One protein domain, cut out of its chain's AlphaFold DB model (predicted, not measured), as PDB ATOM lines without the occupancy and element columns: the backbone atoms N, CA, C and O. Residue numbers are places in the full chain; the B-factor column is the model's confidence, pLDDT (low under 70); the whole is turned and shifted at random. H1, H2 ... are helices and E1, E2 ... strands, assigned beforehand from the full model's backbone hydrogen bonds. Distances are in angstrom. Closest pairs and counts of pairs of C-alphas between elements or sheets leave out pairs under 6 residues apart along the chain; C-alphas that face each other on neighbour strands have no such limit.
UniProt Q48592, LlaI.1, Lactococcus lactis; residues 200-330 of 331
ATOM      1  N   GLU A 200      11.512  31.262 111.303       94.62
ATOM      2  CA  GLU A 200      12.536  30.810 110.356       94.62
ATOM      3  C   GLU A 200      12.653  31.756 109.159       94.62
ATOM      4  O   GLU A 200      13.743  32.248 108.860       94.62
ATOM      5  N   GLY A 201      11.530  32.082 108.516       95.69
ATOM      6  CA  GLY A 201      11.508  32.973 107.364       95.69
ATOM      7  C   GLY A 201      11.930  34.404 107.705       95.69
ATOM      8  O   GLY A 201      12.597  35.054 106.900       95.69
ATOM      9  N   ALA A 202      11.590  34.908 108.894       95.38
ATOM     10  CA  ALA A 202      12.032  36.226 109.340       95.38
ATOM     11  C   ALA A 202      13.551  36.272 109.585       95.38
ATOM     12  O   ALA A 202      14.212  37.228 109.169       95.38
ATOM     13  N   ILE A 203      14.107  35.246 110.236       94.94
ATOM     14  CA  ILE A 203      15.550  35.117 110.479       94.94
ATOM     15  C   ILE A 203      16.302  35.005 109.148       94.94
ATOM     16  O   ILE A 203      17.272  35.737 108.936       94.94
ATOM     17  N   ASP A 204      15.830  34.155 108.233       95.50
ATOM     18  CA  ASP A 204      16.412  33.994 106.898       95.50
ATOM     19  C   ASP A 204      16.377  35.307 106.102       95.50
ATOM     20  O   ASP A 204      17.389  35.733 105.538       95.50
ATOM     21  N   PHE A 205      15.250  36.023 106.136       95.31
ATOM     22  CA  PHE A 205      15.123  37.329 105.492       95.31
ATOM     23  C   PHE A 205      16.153  38.335 106.025       95.31
ATOM     24  O   PHE A 205      16.803  39.026 105.239       95.31
ATOM     25  N   ILE A 206      16.330  38.417 107.351       93.81
ATOM     26  CA  ILE A 206      17.301  39.326 107.985       93.81
ATOM     27  C   ILE A 206      18.740  38.933 107.627       93.81
ATOM     28  O   ILE A 206      19.558  39.811 107.335       93.81
ATOM     29  N   ALA A 207      19.058  37.635 107.635       93.94
ATOM     30  CA  ALA A 207      20.385  37.129 107.296       93.94
ATOM     31  C   ALA A 207      20.764  37.461 105.843       93.94
ATOM     32  O   ALA A 207      21.889  37.899 105.590       93.94
ATOM     33  N   ASN A 208      19.804  37.358 104.919       94.06
ATOM     34  CA  ASN A 208      19.991  37.576 103.483       94.06
ATOM     35  C   ASN A 208      19.761  39.022 103.012       94.06
ATOM     36  O   ASN A 208      19.701  39.284 101.806       94.06
ATOM     37  N   LEU A 209      19.659  39.992 103.927       92.88
ATOM     38  CA  LEU A 209      19.594  41.401 103.542       92.88
ATOM     39  C   LEU A 209      20.815  41.798 102.688       92.88
ATOM     40  O   LEU A 209      21.936  41.352 102.955       92.88
ATOM     41  N   PRO A 210      20.652  42.695 101.697       90.25
ATOM     42  CA  PRO A 210      21.759  43.155 100.869       90.25
ATOM     43  C   PRO A 210      22.971  43.599 101.694       90.25
ATOM     44  O   PRO A 210      22.865  44.442 102.589       90.25
ATOM     45  N   ARG A 211      24.149  43.056 101.349       88.00
ATOM     46  CA  ARG A 211      25.446  43.328 102.002       88.00
ATOM     47  C   ARG A 211      25.538  42.862 103.460       88.00
ATOM     48  O   ARG A 211      26.489  43.244 104.148       88.00
ATOM     49  N   SER A 212      24.570  42.080 103.935       90.62
ATOM     50  CA  SER A 212      24.690  41.373 105.205       90.62
ATOM     51  C   SER A 212      25.896  40.438 105.154       90.62
ATOM     52  O   SER A 212      26.225  39.863 104.119       90.62
ATOM     53  N   ARG A 213      26.589  40.336 106.286       90.00
ATOM     54  CA  ARG A 213      27.654  39.348 106.514       90.00
ATOM     55  C   ARG A 213      27.241  38.308 107.553       90.00
ATOM     56  O   ARG A 213      28.078  37.516 107.963       90.00
ATOM     57  N   LYS A 214      25.995  38.382 108.023       91.25
ATOM     58  CA  LYS A 214      25.450  37.478 109.030       91.25
ATOM     59  C   LYS A 214      24.934  36.222 108.349       91.25
ATOM     60  O   LYS A 214      24.261  36.308 107.325       91.25
ATOM     61  N   THR A 215      25.226  35.079 108.940       93.69
ATOM     62  CA  THR A 215      24.550  33.818 108.649       93.69
ATOM     63  C   THR A 215      23.209  33.754 109.385       93.69
ATOM     64  O   THR A 215      22.948  34.557 110.282       93.69
ATOM     65  N   ILE A 216      22.366  32.775 109.042       94.12
ATOM     66  CA  ILE A 216      21.142  32.459 109.800       94.12
ATOM     67  C   ILE A 216      21.482  32.235 111.281       94.12
ATOM     68  O   ILE A 216      20.834  32.807 112.152       94.12
ATOM     69  N   SER A 217      22.557  31.492 111.563       93.88
ATOM     70  CA  SER A 217      23.013  31.228 112.933       93.88
ATOM     71  C   SER A 217      23.391  32.509 113.686       93.88
ATOM     72  O   SER A 217      23.064  32.621 114.861       93.88
ATOM     73  N   ASP A 218      24.019  33.486 113.019       93.06
ATOM     74  CA  ASP A 218      24.404  34.776 113.628       93.06
ATOM     75  C   ASP A 218      23.206  35.703 113.906       93.06
ATOM     76  O   ASP A 218      23.342  36.742 114.563       93.06
ATOM     77  N   VAL A 219      22.047  35.407 113.312       91.88
ATOM     78  CA  VAL A 219      20.782  36.103 113.586       91.88
ATOM     79  C   VAL A 219      19.983  35.347 114.644       91.88
ATOM     80  O   VAL A 219      19.347  35.975 115.478       91.88
ATOM     81  N   GLN A 220      20.029  34.016 114.631       94.19
ATOM     82  CA  GLN A 220      19.307  33.157 115.566       94.19
ATOM     83  C   GLN A 220      19.905  33.184 116.982       94.19
ATOM     84  O   GLN A 220      19.159  33.125 117.961       94.19
ATOM     85  N   VAL A 221      21.234  33.273 117.092       94.31
ATOM     86  CA  VAL A 221      21.962  33.259 118.366       94.31
ATOM     87  C   VAL A 221      22.908  34.451 118.432       94.31
ATOM     88  O   VAL A 221      23.737  34.665 117.547       94.31
ATOM     89  N   THR A 222      22.780  35.237 119.496       92.75
ATOM     90  CA  THR A 222      23.548  36.462 119.735       92.75
ATOM     91  C   THR A 222      24.026  36.521 121.187       92.75
ATOM     92  O   THR A 222      23.676  35.673 122.004       92.75
ATOM     93  N   ASP A 223      24.792  37.556 121.544       91.19
ATOM     94  CA  ASP A 223      25.144  37.804 122.949       91.19
ATOM     95  C   ASP A 223      23.924  38.289 123.776       91.19
ATOM     96  O   ASP A 223      24.016  38.475 124.994       91.19
ATOM     97  N   GLU A 224      22.801  38.573 123.109       92.38
ATOM     98  CA  GLU A 224      21.596  39.181 123.668       92.38
ATOM     99  C   GLU A 224      20.403  38.215 123.767       92.38
ATOM    100  O   GLU A 224      19.533  38.404 124.617       92.38
ATOM    101  N   TYR A 225      20.345  37.188 122.919       95.19
ATOM    102  CA  TYR A 225      19.286  36.177 122.918       95.19
ATOM    103  C   TYR A 225      19.677  34.922 122.136       95.19
ATOM    104  O   TYR A 225      20.585  34.939 121.304       95.19
ATOM    105  N   GLU A 226      18.901  33.863 122.348       96.38
ATOM    106  CA  GLU A 226      18.982  32.597 121.632       96.38
ATOM    107  C   GLU A 226      17.582  32.118 121.229       96.38
ATOM    108  O   GLU A 226      16.696  31.985 122.077       96.38
ATOM    109  N   PHE A 227      17.387  31.848 119.935       94.44
ATOM    110  CA  PHE A 227      16.213  31.143 119.424       94.44
ATOM    111  C   PHE A 227      16.489  29.651 119.290       94.44
ATOM    112  O   PHE A 227      17.225  29.215 118.406       94.44
ATOM    113  N   ASP A 228      15.798  28.858 120.093       94.50
ATOM    114  CA  ASP A 228      15.663  27.429 119.880       94.50
ATOM    115  C   ASP A 228      14.419  27.170 119.024       94.50
ATOM    116  O   ASP A 228      13.284  27.125 119.506       94.50
ATOM    117  N   VAL A 229      14.634  27.045 117.714       92.00
ATOM    118  CA  VAL A 229      13.560  26.784 116.744       92.00
ATOM    119  C   VAL A 229      12.924  25.410 116.978       92.00
ATOM    120  O   VAL A 229      11.717  25.267 116.797       92.00
ATOM    121  N   ILE A 230      13.703  24.424 117.437       92.56
ATOM    122  CA  ILE A 230      13.251  23.039 117.624       92.56
ATOM    123  C   ILE A 230      12.317  22.951 118.831       92.56
ATOM    124  O   ILE A 230      11.211  22.423 118.722       92.56
ATOM    125  N   ASN A 231      12.742  23.499 119.970       95.69
ATOM    126  CA  ASN A 231      11.954  23.493 121.204       95.69
ATOM    127  C   ASN A 231      10.966  24.666 121.289       95.69
ATOM    128  O   ASN A 231      10.263  24.804 122.288       95.69
ATOM    129  N   LYS A 232      10.900  25.508 120.249       96.06
ATOM    130  CA  LYS A 232      10.088  26.729 120.184       96.06
ATOM    131  C   LYS A 232      10.277  27.624 121.411       96.06
ATOM    132  O   LYS A 232       9.306  28.029 122.048       96.06
ATOM    133  N   LYS A 233      11.531  27.950 121.720       97.19
ATOM    134  CA  LYS A 233      11.896  28.789 122.865       97.19
ATOM    135  C   LYS A 233      12.772  29.967 122.442       97.19
ATOM    136  O   LYS A 233      13.697  29.807 121.655       97.19
ATOM    137  N   LEU A 234      12.480  31.148 122.973       97.75
ATOM    138  CA  LEU A 234      13.351  32.320 122.946       97.75
ATOM    139  C   LEU A 234      13.910  32.534 124.352       97.75
ATOM    140  O   LEU A 234      13.143  32.714 125.295       97.75
ATOM    141  N   THR A 235      15.231  32.579 124.485       97.50
ATOM    142  CA  THR A 235      15.900  32.948 125.740       97.50
ATOM    143  C   THR A 235      16.539  34.321 125.585       97.50
ATOM    144  O   THR A 235      17.343  34.517 124.677       97.50
ATOM    145  N   ILE A 236      16.212  35.272 126.460       96.12
ATOM    146  CA  ILE A 236      16.806  36.615 126.487       96.12
ATOM    147  C   ILE A 236      17.922  36.646 127.537       96.12
ATOM    148  O   ILE A 236      17.703  36.356 128.714       96.12
ATOM    149  N   LEU A 237      19.125  37.021 127.106       94.50
ATOM    150  CA  LEU A 237      20.358  36.915 127.883       94.50
ATOM    151  C   LEU A 237      20.755  38.267 128.492       94.50
ATOM    152  O   LEU A 237      20.614  39.316 127.868       94.50
ATOM    153  N   SER A 238      21.327  38.249 129.699       92.12
ATOM    154  CA  SER A 238      21.828  39.460 130.380       92.12
ATOM    155  C   SER A 238      23.360  39.553 130.441       92.12
ATOM    156  O   SER A 238      23.906  40.478 131.045       92.12
ATOM    157  N   GLY A 239      24.084  38.641 129.777       89.94
ATOM    158  CA  GLY A 239      25.550  38.555 129.844       89.94
ATOM    159  C   GLY A 239      26.274  39.837 129.411       89.94
ATOM    160  O   GLY A 239      27.230  40.271 130.057       89.94
ATOM    161  N   THR A 240      25.778  40.521 128.376       91.62
ATOM    162  CA  THR A 240      26.339  41.811 127.925       91.62
ATOM    163  C   THR A 240      26.081  42.975 128.883       91.62
ATOM    164  O   THR A 240      26.688  44.041 128.716       91.62
ATOM    165  N   LEU A 241      25.221  42.775 129.886       91.75
ATOM    166  CA  LEU A 241      24.786  43.770 130.862       91.75
ATOM    167  C   LEU A 241      25.444  43.602 132.239       91.75
ATOM    168  O   LEU A 241      25.124  44.360 133.150       91.75
ATOM    169  N   LEU A 242      26.357  42.641 132.413       91.12
ATOM    170  CA  LEU A 242      27.016  42.351 133.692       91.12
ATOM    171  C   LEU A 242      27.500  43.620 134.428       91.12
ATOM    172  O   LEU A 242      28.128  44.493 133.826       91.12
ATOM    173  N   VAL A 243      27.267  43.682 135.745       91.44
ATOM    174  CA  VAL A 243      27.733  44.769 136.622       91.44
ATOM    175  C   VAL A 243      28.413  44.220 137.868       91.44
ATOM    176  O   VAL A 243      27.795  43.539 138.682       91.44
ATOM    177  N   ASN A 244      29.684  44.575 138.059       90.75
ATOM    178  CA  ASN A 244      30.437  44.315 139.282       90.75
ATOM    179  C   ASN A 244      31.292  45.543 139.632       90.75
ATOM    180  O   ASN A 244      32.436  45.684 139.193       90.75
ATOM    181  N   LEU A 245      30.708  46.439 140.436       88.75
ATOM    182  CA  LEU A 245      31.338  47.697 140.852       88.75
ATOM    183  C   LEU A 245      32.610  47.473 141.682       88.75
ATOM    184  O   LEU A 245      33.575  48.217 141.521       88.75
ATOM    185  N   THR A 246      32.632  46.442 142.532       89.38
ATOM    186  CA  THR A 246      33.754  46.133 143.433       89.38
ATOM    187  C   THR A 246      35.015  45.739 142.672       89.38
ATOM    188  O   THR A 246      36.103  46.201 142.999       89.38
ATOM    189  N   HIS A 247      34.871  44.910 141.636       90.75
ATOM    190  CA  HIS A 247      35.995  44.396 140.848       90.75
ATOM    191  C   HIS A 247      36.201  45.157 139.534       90.75
ATOM    192  O   HIS A 247      37.022  44.751 138.716       90.75
ATOM    193  N   ASN A 248      35.449  46.244 139.316       89.56
ATOM    194  CA  ASN A 248      35.464  47.029 138.083       89.56
ATOM    195  C   ASN A 248      35.299  46.153 136.821       89.56
ATOM    196  O   ASN A 248      35.987  46.350 135.819       89.56
ATOM    197  N   ASN A 249      34.398  45.170 136.894       92.25
ATOM    198  CA  ASN A 249      34.098  44.245 135.807       92.25
ATOM    199  C   ASN A 249      32.688  44.526 135.274       92.25
ATOM    200  O   ASN A 249      31.719  44.532 136.037       92.25
ATOM    201  N   PHE A 250      32.584  44.783 133.973       92.25
ATOM    202  CA  PHE A 250      31.346  45.180 133.315       92.25
ATOM    203  C   PHE A 250      31.182  44.430 131.998       92.25
ATOM    204  O   PHE A 250      32.157  44.177 131.286       92.25
ATOM    205  N   GLY A 251      29.937  44.111 131.658       92.19
ATOM    206  CA  GLY A 251      29.587  43.613 130.337       92.19
ATOM    207  C   GLY A 251      29.836  44.671 129.260       92.19
ATOM    208  O   GLY A 251      29.926  45.866 129.540       92.19
ATOM    209  N   ARG A 252      29.918  44.246 127.994       91.69
ATOM    210  CA  ARG A 252      30.288  45.110 126.852       91.69
ATOM    211  C   ARG A 252      29.432  46.382 126.716       91.69
ATOM    212  O   ARG A 252      29.907  47.366 126.144       91.69
ATOM    213  N   LYS A 253      28.185  46.366 127.207       90.69
ATOM    214  CA  LYS A 253      27.217  47.471 127.086       90.69
ATOM    215  C   LYS A 253      27.130  48.361 128.327       90.69
ATOM    216  O   LYS A 253      26.406  49.358 128.303       90.69
ATOM    217  N   VAL A 254      27.859  48.039 129.391       91.94
ATOM    218  CA  VAL A 254      27.829  48.774 130.659       91.94
ATOM    219  C   VAL A 254      29.221  49.300 130.978       91.94
ATOM    220  O   VAL A 254      30.236  48.695 130.650       91.94
ATOM    221  N   GLU A 255      29.278  50.470 131.594       92.31
ATOM    222  CA  GLU A 255      30.514  51.104 132.019       92.31
ATOM    223  C   GLU A 255      30.358  51.748 133.392       92.31
ATOM    224  O   GLU A 255      29.252  52.025 133.871       92.31
ATOM    225  N   ARG A 256      31.498  52.030 134.025       92.44
ATOM    226  CA  ARG A 256      31.524  52.847 135.229       92.44
ATOM    227  C   ARG A 256      31.380  54.317 134.855       92.44
ATOM    228  O   ARG A 256      32.215  54.889 134.158       92.44
ATOM    229  N   THR A 257      30.336  54.949 135.369       89.88
ATOM    230  CA  THR A 257      30.109  56.386 135.225       89.88
ATOM    231  C   THR A 257      31.119  57.189 136.046       89.88
ATOM    232  O   THR A 257      31.672  56.714 137.039       89.88
ATOM    233  N   ARG A 258      31.283  58.475 135.708       86.81
ATOM    234  CA  ARG A 258      32.114  59.416 136.487       86.81
ATOM    235  C   ARG A 258      31.672  59.561 137.948       86.81
ATOM    236  O   ARG A 258      32.475  59.947 138.785       86.81
ATOM    237  N   ARG A 259      30.403  59.264 138.249       85.62
ATOM    238  CA  ARG A 259      29.836  59.302 139.607       85.62
ATOM    239  C   ARG A 259      30.093  58.015 140.399       85.62
ATOM    240  O   ARG A 259      29.640  57.909 141.529       85.62
ATOM    241  N   GLY A 260      30.794  57.040 139.819       87.19
ATOM    242  CA  GLY A 260      31.153  55.783 140.473       87.19
ATOM    243  C   GLY A 260      30.139  54.650 140.296       87.19
ATOM    244  O   GLY A 260      30.524  53.504 140.521       87.19
ATOM    245  N   ASN A 261      28.921  54.955 139.837       90.81
ATOM    246  CA  ASN A 261      27.839  54.000 139.558       90.81
ATOM    247  C   ASN A 261      28.001  53.340 138.183       90.81
ATOM    248  O   ASN A 261      28.739  53.850 137.336       90.81
ATOM    249  N   ALA A 262      27.256  52.269 137.926       91.19
ATOM    250  CA  ALA A 262      27.086  51.692 136.601       91.19
ATOM    251  C   ALA A 262      26.189  52.575 135.717       91.19
ATOM    252  O   ALA A 262      25.308  53.301 136.193       91.19
ATOM    253  N   GLY A 263      26.427  52.515 134.412       89.44
ATOM    254  CA  GLY A 263      25.601  53.152 133.399       89.44
ATOM    255  C   GLY A 263      25.819  52.511 132.036       89.44
ATOM    256  O   GLY A 263      26.846  51.886 131.788       89.44
ATOM    257  N   PHE A 264      24.848  52.652 131.140       88.88
ATOM    258  CA  PHE A 264      24.997  52.146 129.779       88.88
ATOM    259  C   PHE A 264      26.042  52.940 129.006       88.88
ATOM    260  O   PHE A 264      26.003  54.176 128.985       88.88
ATOM    261  N   LYS A 265      26.915  52.217 128.308       87.31
ATOM    262  CA  LYS A 265      27.954  52.790 127.461       87.31
ATOM    263  C   LYS A 265      27.331  53.488 126.252       87.31
ATOM    264  O   LYS A 265      26.707  52.856 125.403       87.31
ATOM    265  N   GLY A 266      27.525  54.799 126.138       82.50
ATOM    266  CA  GLY A 266      27.118  55.561 124.951       82.50
ATOM    267  C   GLY A 266      25.611  55.513 124.663       82.50
ATOM    268  O   GLY A 266      24.845  56.191 125.334       82.50
ATOM    269  N   SER A 267      25.179  54.790 123.626       77.50
ATOM    270  CA  SER A 267      23.758  54.533 123.287       77.50
ATOM    271  C   SER A 267      23.494  53.042 123.026       77.50
ATOM    272  O   SER A 267      22.556  52.689 122.310       77.50
ATOM    273  N   GLU A 268      24.354  52.171 123.557       79.88
ATOM    274  CA  GLU A 268      24.318  50.721 123.331       79.88
ATOM    275  C   GLU A 268      23.016  50.065 123.794       79.88
ATOM    276  O   GLU A 268      22.598  49.060 123.212       79.88
ATOM    277  N   GLU A 269      22.358  50.640 124.806       81.62
ATOM    278  CA  GLU A 269      21.091  50.136 125.331       81.62
ATOM    279  C   GLU A 269      19.998  50.120 124.264       81.62
ATOM    280  O   GLU A 269      19.204  49.193 124.191       81.62
ATOM    281  N   LYS A 270      20.004  51.108 123.367       82.06
ATOM    282  CA  LYS A 270      18.920  51.297 122.406       82.06
ATOM    283  C   LYS A 270      18.969  50.267 121.282       82.06
ATOM    284  O   LYS A 270      17.936  49.772 120.846       82.06
ATOM    285  N   PHE A 271      20.177  49.919 120.838       79.12
ATOM    286  CA  PHE A 271      20.387  48.857 119.852       79.12
ATOM    287  C   PHE A 271      20.079  47.482 120.435       79.12
ATOM    288  O   PHE A 271      19.454  46.666 119.764       79.12
ATOM    289  N   TYR A 272      20.491  47.257 121.686       82.75
ATOM    290  CA  TYR A 272      20.150  46.055 122.440       82.75
ATOM    291  C   TYR A 272      18.628  45.883 122.524       82.75
ATOM    292  O   TYR A 272      18.098  44.848 122.135       82.75
ATOM    293  N   TRP A 273      17.911  46.923 122.947       85.44
ATOM    294  CA  TRP A 273      16.466  46.846 123.117       85.44
ATOM    295  C   TRP A 273      15.701  46.683 121.807       85.44
ATOM    296  O   TRP A 273      14.746  45.917 121.777       85.44
ATOM    297  N   LEU A 274      16.109  47.368 120.731       87.75
ATOM    298  CA  LEU A 274      15.476  47.185 119.423       87.75
ATOM    299  C   LEU A 274      15.582  45.728 118.965       87.75
ATOM    300  O   LEU A 274      14.612  45.190 118.442       87.75
ATOM    301  N   ASP A 275      16.744  45.099 119.172       88.62
ATOM    302  CA  ASP A 275      16.945  43.680 118.872       88.62
ATOM    303  C   ASP A 275      16.015  42.803 119.705       88.62
ATOM    304  O   ASP A 275      15.142  42.123 119.166       88.62
ATOM    305  N   VAL A 276      16.147  42.902 121.027       91.69
ATOM    306  CA  VAL A 276      15.440  42.044 121.976       91.69
ATOM    307  C   VAL A 276      13.926  42.199 121.840       91.69
ATOM    308  O   VAL A 276      13.230  41.193 121.795       91.69
ATOM    309  N   LEU A 277      13.404  43.424 121.710       92.06
ATOM    310  CA  LEU A 277      11.967  43.651 121.534       92.06
ATOM    311  C   LEU A 277      11.467  43.089 120.194       92.06
ATOM    312  O   LEU A 277      10.418  42.454 120.161       92.06
ATOM    313  N   SER A 278      12.213  43.277 119.098       92.38
ATOM    314  CA  SER A 278      11.808  42.749 117.782       92.38
ATOM    315  C   SER A 278      11.722  41.222 117.767       92.38
ATOM    316  O   SER A 278      10.779  40.649 117.217       92.38
ATOM    317  N   MET A 279      12.665  40.570 118.445       94.31
ATOM    318  CA  MET A 279      12.717  39.121 118.581       94.31
ATOM    319  C   MET A 279      11.670  38.595 119.559       94.31
ATOM    320  O   MET A 279      11.018  37.595 119.268       94.31
ATOM    321  N   PHE A 280      11.429  39.308 120.659       94.81
ATOM    322  CA  PHE A 280      10.336  39.022 121.584       94.81
ATOM    323  C   PHE A 280       8.980  38.988 120.862       94.81
ATOM    324  O   PHE A 280       8.251  38.006 120.978       94.81
ATOM    325  N   GLU A 281       8.658  39.999 120.047       93.12
ATOM    326  CA  GLU A 281       7.402  40.021 119.279       93.12
ATOM    327  C   GLU A 281       7.301  38.913 118.240       93.12
ATOM    328  O   GLU A 281       6.218  38.390 117.963       93.12
ATOM    329  N   LEU A 282       8.418  38.597 117.585       94.94
ATOM    330  CA  LEU A 282       8.466  37.508 116.622       94.94
ATOM    331  C   LEU A 282       8.174  36.167 117.317       94.94
ATOM    332  O   LEU A 282       7.337  35.408 116.830       94.94
ATOM    333  N   ALA A 283       8.798  35.909 118.469       95.81
ATOM    334  CA  ALA A 283       8.557  34.722 119.288       95.81
ATOM    335  C   ALA A 283       7.099  34.651 119.774       95.81
ATOM    336  O   ALA A 283       6.430  33.631 119.585       95.81
ATOM    337  N   LEU A 284       6.582  35.758 120.318       93.69
ATOM    338  CA  LEU A 284       5.228  35.852 120.861       93.69
ATOM    339  C   LEU A 284       4.168  35.525 119.800       93.69
ATOM    340  O   LEU A 284       3.317  34.666 120.016       93.69
ATOM    341  N   ARG A 285       4.252  36.147 118.616       92.38
ATOM    342  CA  ARG A 285       3.299  35.909 117.511       92.38
ATOM    343  C   ARG A 285       3.342  34.482 116.964       92.38
ATOM    344  O   ARG A 285       2.363  34.032 116.375       92.38
ATOM    345  N   ASN A 286       4.455  33.779 117.157       94.75
ATOM    346  CA  ASN A 286       4.646  32.403 116.704       94.75
ATOM    347  C   ASN A 286       4.448  31.361 117.817       94.75
ATOM    348  O   ASN A 286       4.732  30.175 117.601       94.75
ATOM    349  N   ASN A 287       3.926  31.773 118.979       94.75
ATOM    350  CA  ASN A 287       3.672  30.917 120.140       94.75
ATOM    351  C   ASN A 287       4.935  30.162 120.589       94.75
ATOM    352  O   ASN A 287       4.933  28.930 120.666       94.75
ATOM    353  N   TYR A 288       6.033  30.894 120.775       96.00
ATOM    354  CA  TYR A 288       7.249  30.389 121.412       96.00
ATOM    355  C   TYR A 288       7.166  30.622 122.924       96.00
ATOM    356  O   TYR A 288       6.604  31.624 123.369       96.00
ATOM    357  N   GLU A 289       7.754  29.724 123.712       96.00
ATOM    358  CA  GLU A 289       8.074  30.009 125.111       96.00
ATOM    359  C   GLU A 289       9.109  31.138 125.153       96.00
ATOM    360  O   GLU A 289      10.072  31.125 124.387       96.00
ATOM    361  N   ILE A 290       8.925  32.114 126.042       96.94
ATOM    362  CA  ILE A 290       9.865  33.224 126.194       96.94
ATOM    363  C   ILE A 290      10.418  33.220 127.614       96.94
ATOM    364  O   ILE A 290       9.692  33.462 128.575       96.94
ATOM    365  N   ASP A 291      11.720  32.991 127.728       96.25
ATOM    366  CA  ASP A 291      12.460  33.026 128.982       96.25
ATOM    367  C   ASP A 291      13.301  34.302 129.057       96.25
ATOM    368  O   ASP A 291      14.296  34.462 128.352       96.25
ATOM    369  N   TYR A 292      12.890  35.225 129.920       94.75
ATOM    370  CA  TYR A 292      13.606  36.472 130.207       94.75
ATOM    371  C   TYR A 292      14.045  36.563 131.676       94.75
ATOM    372  O   TYR A 292      14.348  37.651 132.175       94.75
ATOM    373  N   SER A 293      14.099  35.426 132.377       93.75
ATOM    374  CA  SER A 293      14.417  35.348 133.810       93.75
ATOM    375  C   SER A 293      15.764  35.991 134.148       93.75
ATOM    376  O   SER A 293      15.841  36.834 135.041       93.75
ATOM    377  N   GLN A 294      16.806  35.703 133.359       94.06
ATOM    378  CA  GLN A 294      18.139  36.292 133.536       94.06
ATOM    379  C   GLN A 294      18.128  37.822 133.469       94.06
ATOM    380  O   GLN A 294      18.923  38.489 134.137       94.06
ATOM    381  N   LEU A 295      17.254  38.381 132.632       92.06
ATOM    382  CA  LEU A 295      17.128  39.817 132.456       92.06
ATOM    383  C   LEU A 295      16.383  40.465 133.626       92.06
ATOM    384  O   LEU A 295      16.789  41.521 134.116       92.06
ATOM    385  N   TRP A 296      15.323  39.807 134.095       90.88
ATOM    386  CA  TRP A 296      14.545  40.232 135.256       90.88
ATOM    387  C   TRP A 296      15.381  40.202 136.541       90.88
ATOM    388  O   TRP A 296      15.403  41.169 137.307       90.88
ATOM    389  N   ASP A 297      16.133  39.121 136.750       92.25
ATOM    390  CA  ASP A 297      17.041  38.969 137.886       92.25
ATOM    391  C   ASP A 297      18.137  40.028 137.869       92.25
ATOM    392  O   ASP A 297      18.398  40.666 138.893       92.25
ATOM    393  N   TRP A 298      18.732  40.270 136.699       92.31
ATOM    394  CA  TRP A 298      19.708  41.336 136.522       92.31
ATOM    395  C   TRP A 298      19.132  42.700 136.924       92.31
ATOM    396  O   TRP A 298      19.754  43.413 137.716       92.31
ATOM    397  N   TYR A 299      17.940  43.060 136.442       91.31
ATOM    398  CA  TYR A 299      17.312  44.342 136.772       91.31
ATOM    399  C   TYR A 299      17.072  44.481 138.282       91.31
ATOM    400  O   TYR A 299      17.524  45.451 138.897       91.31
ATOM    401  N   ASN A 300      16.452  43.473 138.905       90.31
ATOM    402  CA  ASN A 300      16.138  43.483 140.335       90.31
ATOM    403  C   ASN A 300      17.385  43.573 141.214       90.31
ATOM    404  O   ASN A 300      17.390  44.302 142.208       90.31
ATOM    405  N   GLN A 301      18.447  42.840 140.872       90.31
ATOM    406  CA  GLN A 301      19.714  42.913 141.597       90.31
ATOM    407  C   GLN A 301      20.267  44.337 141.552       90.31
ATOM    408  O   GLN A 301      20.553  44.919 142.599       90.31
ATOM    409  N   ASN A 302      20.351  44.921 140.356       89.38
ATOM    410  CA  ASN A 302      20.930  46.245 140.160       89.38
ATOM    411  C   ASN A 302      20.097  47.368 140.799       89.38
ATOM    412  O   ASN A 302      20.691  48.326 141.310       89.38
ATOM    413  N   GLN A 303      18.766  47.226 140.827       86.44
ATOM    414  CA  GLN A 303      17.844  48.122 141.527       86.44
ATOM    415  C   GLN A 303      18.016  48.025 143.050       86.44
ATOM    416  O   GLN A 303      18.190  49.043 143.711       86.44
ATOM    417  N   ARG A 304      18.036  46.811 143.622       85.19
ATOM    418  CA  ARG A 304      18.162  46.599 145.080       85.19
ATOM    419  C   ARG A 304      19.435  47.198 145.666       85.19
ATOM    420  O   ARG A 304      19.405  47.727 146.773       85.19
ATOM    421  N   VAL A 305      20.549  47.101 144.941       85.00
ATOM    422  CA  VAL A 305      21.840  47.640 145.397       85.00
ATOM    423  C   VAL A 305      22.102  49.076 144.929       85.00
ATOM    424  O   VAL A 305      23.200  49.580 145.150       85.00
ATOM    425  N   ASN A 306      21.133  49.734 144.272       83.81
ATOM    426  CA  ASN A 306      21.268  51.083 143.700       83.81
ATOM    427  C   ASN A 306      22.561  51.264 142.881       83.81
ATOM    428  O   ASN A 306      23.243  52.286 142.956       83.81
ATOM    429  N   SER A 307      22.927  50.231 142.121       84.44
ATOM    430  CA  SER A 307      24.200  50.180 141.388       84.44
ATOM    431  C   SER A 307      24.205  51.058 140.138       84.44
ATOM    432  O   SER A 307      25.266  51.532 139.731       84.44
ATOM    433  N   PHE A 308      23.035  51.295 139.541       87.00
ATOM    434  CA  PHE A 308      22.850  52.211 138.422       87.00
ATOM    435  C   PHE A 308      22.535  53.621 138.923       87.00
ATOM    436  O   PHE A 308      21.817  53.810 139.900       87.00
ATOM    437  N   GLY A 309      23.082  54.636 138.249       72.00
ATOM    438  CA  GLY A 309      22.730  56.026 138.547       72.00
ATOM    439  C   GLY A 309      21.286  56.375 138.163       72.00
ATOM    440  O   GLY A 309      20.690  55.715 137.317       72.00
ATOM    441  N   ASN A 310      20.770  57.478 138.720       68.12
ATOM    442  CA  ASN A 310      19.423  58.028 138.468       68.12
ATOM    443  C   ASN A 310      19.253  58.640 137.056       68.12
ATOM    444  O   ASN A 310      18.710  59.731 136.919       68.12
ATOM    445  N   GLY A 311      19.801  58.016 136.014       69.88
ATOM    446  CA  GLY A 311      19.624  58.463 134.633       69.88
ATOM    447  C   GLY A 311      18.432  57.780 133.969       69.88
ATOM    448  O   GLY A 311      18.150  56.620 134.255       69.88
ATOM    449  N   ASP A 312      17.809  58.457 133.008       67.50
ATOM    450  CA  ASP A 312      16.555  58.047 132.343       67.50
ATOM    451  C   ASP A 312      16.620  56.696 131.607       67.50
ATOM    452  O   ASP A 312      15.605  56.114 131.235       67.50
ATOM    453  N   LYS A 313      17.823  56.166 131.376       80.56
ATOM    454  CA  LYS A 313      18.027  54.912 130.644       80.56
ATOM    455  C   LYS A 313      17.669  53.666 131.448       80.56
ATOM    456  O   LYS A 313      17.224  52.686 130.865       80.56
ATOM    457  N   PHE A 314      17.920  53.674 132.755       82.88
ATOM    458  CA  PHE A 314      17.653  52.507 133.598       82.88
ATOM    459  C   PHE A 314      16.148  52.335 133.882       82.88
ATOM    460  O   PHE A 314      15.661  51.222 133.698       82.88
ATOM    461  N   PRO A 315      15.372  53.402 134.177       80.88
ATOM    462  CA  PRO A 315      13.912  53.316 134.264       80.88
ATOM    463  C   PRO A 315      13.241  52.815 132.978       80.88
ATOM    464  O   PRO A 315      12.350  51.982 133.042       80.88
ATOM    465  N   ARG A 316      13.716  53.218 131.792       79.38
ATOM    466  CA  ARG A 316      13.191  52.691 130.513       79.38
ATOM    467  C   ARG A 316      13.348  51.172 130.359       79.38
ATOM    468  O   ARG A 316      12.573  50.542 129.644       79.38
ATOM    469  N   PHE A 317      14.330  50.577 131.039       85.00
ATOM    470  CA  PHE A 317      14.500  49.124 131.101       85.00
ATOM    471  C   PHE A 317      13.356  48.455 131.872       85.00
ATOM    472  O   PHE A 317      12.897  47.380 131.494       85.00
ATOM    473  N   GLU A 318      12.862  49.115 132.920       85.56
ATOM    474  CA  GLU A 318      11.705  48.663 133.688       85.56
ATOM    475  C   GLU A 318      10.444  48.626 132.819       85.56
ATOM    476  O   GLU A 318       9.711  47.641 132.856       85.56
ATOM    477  N   SER A 319      10.209  49.655 132.000       85.50
ATOM    478  CA  SER A 319       9.058  49.706 131.087       85.50
ATOM    479  C   SER A 319       9.077  48.547 130.082       85.50
ATOM    480  O   SER A 319       8.044  47.917 129.854       85.50
ATOM    481  N   LEU A 320      10.252  48.200 129.540       87.81
ATOM    482  CA  LEU A 320      10.422  47.035 128.660       87.81
ATOM    483  C   LEU A 320      10.144  45.709 129.388       87.81
ATOM    484  O   LEU A 320       9.500  44.818 128.842       87.81
ATOM    485  N   LEU A 321      10.603  45.568 130.630       89.69
ATOM    486  CA  LEU A 321      10.361  44.361 131.417       89.69
ATOM    487  C   LEU A 321       8.884  44.209 131.795       89.69
ATOM    488  O   LEU A 321       8.313  43.137 131.605       89.69
ATOM    489  N   LYS A 322       8.234  45.287 132.252       87.88
ATOM    490  CA  LYS A 322       6.783  45.310 132.498       87.88
ATOM    491  C   LYS A 322       6.000  44.959 131.235       87.88
ATOM    492  O   LYS A 322       4.963  44.304 131.313       87.88
ATOM    493  N   TYR A 323       6.491  45.386 130.071       88.56
ATOM    494  CA  TYR A 323       5.906  45.024 128.786       88.56
ATOM    495  C   TYR A 323       5.973  43.514 128.530       88.56
ATOM    496  O   TYR A 323       4.942  42.912 128.220       88.56
ATOM    497  N   PHE A 324       7.150  42.898 128.703       91.31
ATOM    498  CA  PHE A 324       7.317  41.448 128.553       91.31
ATOM    499  C   PHE A 324       6.411  40.671 129.503       91.31
ATOM    500  O   PHE A 324       5.702  39.766 129.065       91.31
ATOM    501  N   ASP A 325       6.361  41.082 130.768       89.25
ATOM    502  CA  ASP A 325       5.486  40.491 131.781       89.25
ATOM    503  C   ASP A 325       4.011  40.572 131.360       89.25
ATOM    504  O   ASP A 325       3.334  39.557 131.206       89.25
ATOM    505  N   LYS A 326       3.519  41.766 131.003       86.75
ATOM    506  CA  LYS A 326       2.127  41.947 130.562       86.75
ATOM    507  C   LYS A 326       1.763  41.096 129.338       86.75
ATOM    508  O   LYS A 326       0.619  40.651 129.223       86.75
ATOM    509  N   LYS A 327       2.688  40.930 128.387       86.31
ATOM    510  CA  LYS A 327       2.450  40.183 127.143       86.31
ATOM    511  C   LYS A 327       2.533  38.671 127.328       86.31
ATOM    512  O   LYS A 327       1.787  37.962 126.664       86.31
ATOM    513  N   THR A 328       3.378  38.195 128.236       84.81
ATOM    514  CA  THR A 328       3.541  36.761 128.526       84.81
ATOM    515  C   THR A 328       2.498  36.234 129.518       84.81
ATOM    516  O   THR A 328       2.104  35.077 129.419       84.81
ATOM    517  N   LEU A 329       1.945  37.088 130.389       72.25
ATOM    518  CA  LEU A 329       0.822  36.755 131.281       72.25
ATOM    519  C   LEU A 329      -0.524  36.544 130.560       72.25
ATOM    520  O   LEU A 329      -1.476  36.070 131.174       72.25
ATOM    521  N   LYS A 330      -0.634  36.937 129.283       49.91
ATOM    522  CA  LYS A 330      -1.851  36.808 128.456       49.91
ATOM    523  C   LYS A 330      -1.812  35.614 127.483       49.91
ATOM    524  O   LYS A 330      -2.517  35.652 126.475       49.91
TER     525      LYS A 330
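What this domain is: This is residues 200 to 330 of the 331 residues of the protein "LlaI.1" of Lactococcus lactis (UniProt Q48592). A small three-stranded sheet, E1, E2 and E5, is covered on one face by the long helix H3, with H5 running beside H3 and H4 leading away from the sheet's end after E5. The short helices H1 and H2 form a small pair at one end of the body, and the hairpin E3 and E4 lies at the other. The 131 printed residues hold five named helices and five named strands, in the order H1 H2 E1 E2 E3 E4 H3 E5 H4 H5. The class is mixed, helices and strands; the larger sheet, order E1 E2 E5, is mixed, and E3 with E4 is antiparallel. The whole is compact, with a radius of gyration of the C-alphas of 15.7 A and spans of 45 by 38 by 23 A.

Where its parts are: H1, residues 200 to 207, begins at C-alpha 200 (12.536, 30.810, 110.356), and H2 is residues 216 to 220. E1, residues 225 to 228, and E2, residues 233 to 236, are each 9.9 A long. E3 is residues 254 to 256 and E4 residues 262 to 264. H3, residues 268 to 285, is 26.4 A long and begins at C-alpha 268 (24.318, 50.721, 123.331). E5, residues 289 to 291, is followed by H4, residues 293 to 304, 16.4 A long. H5, residues 313 to 328, is 23.3 A long and ends at C-alpha 328 (3.541, 36.761, 128.526).

How they stand to each other: E1 and E2 are an antiparallel hairpin, with N 226 and O 235 within hydrogen-bond range at 2.9 A. E2 and E5 are parallel, with N 234 and O 289 at 2.8 A. H3 is on this sheet, the two making two layers, a helix on one face of a sheet, at a height of 9.6 A. It lies over E2 and runs along the strands, at 17 degrees to E2 on the local plane; the closest C-alphas of the two are Leu 234 and Ala 283, 6.5 A. H3 and H5 only just touch, with 3 pairs of C-alphas within 8 A, the closest Glu 269 and Lys 313 at 7.8 A; they run the same way at a shallow tilt of 5 degrees. H4 and H5, a helical hairpin, only just touch, with 3 such pairs, through residues 296 to 299 and 317 to 321 alone; the closest C-alphas are Trp 296 and Leu 321, 7.0 A, at a steep tilt of 41 degrees, opposite ways. H3 and H4 are apart. H1 touches H2, the C-alphas of Ala 207 and Ile 216 being 5.4 A apart; H2 only grazes the sheet with residues 217 to 220. E3 and E4 are an antiparallel hairpin, with N 255 and O 263 at 2.8 A. Every O i to N i+4 pair is within range in H1, H2, H3 and H4, and 10 of 12 in H5.

The domain as a whole: The C-alphas farthest apart, of Ile 230 and Arg 259, are 45.5 A from each other. The printed part has no cut. The link E2 to E3 is long, 17 residues, and within it residues 243 to 244 pair with residues 249 to 250, antiparallel. The mean pLDDT of the printed part is 89.5; residues 310 to 312 and residue 330 are under 70.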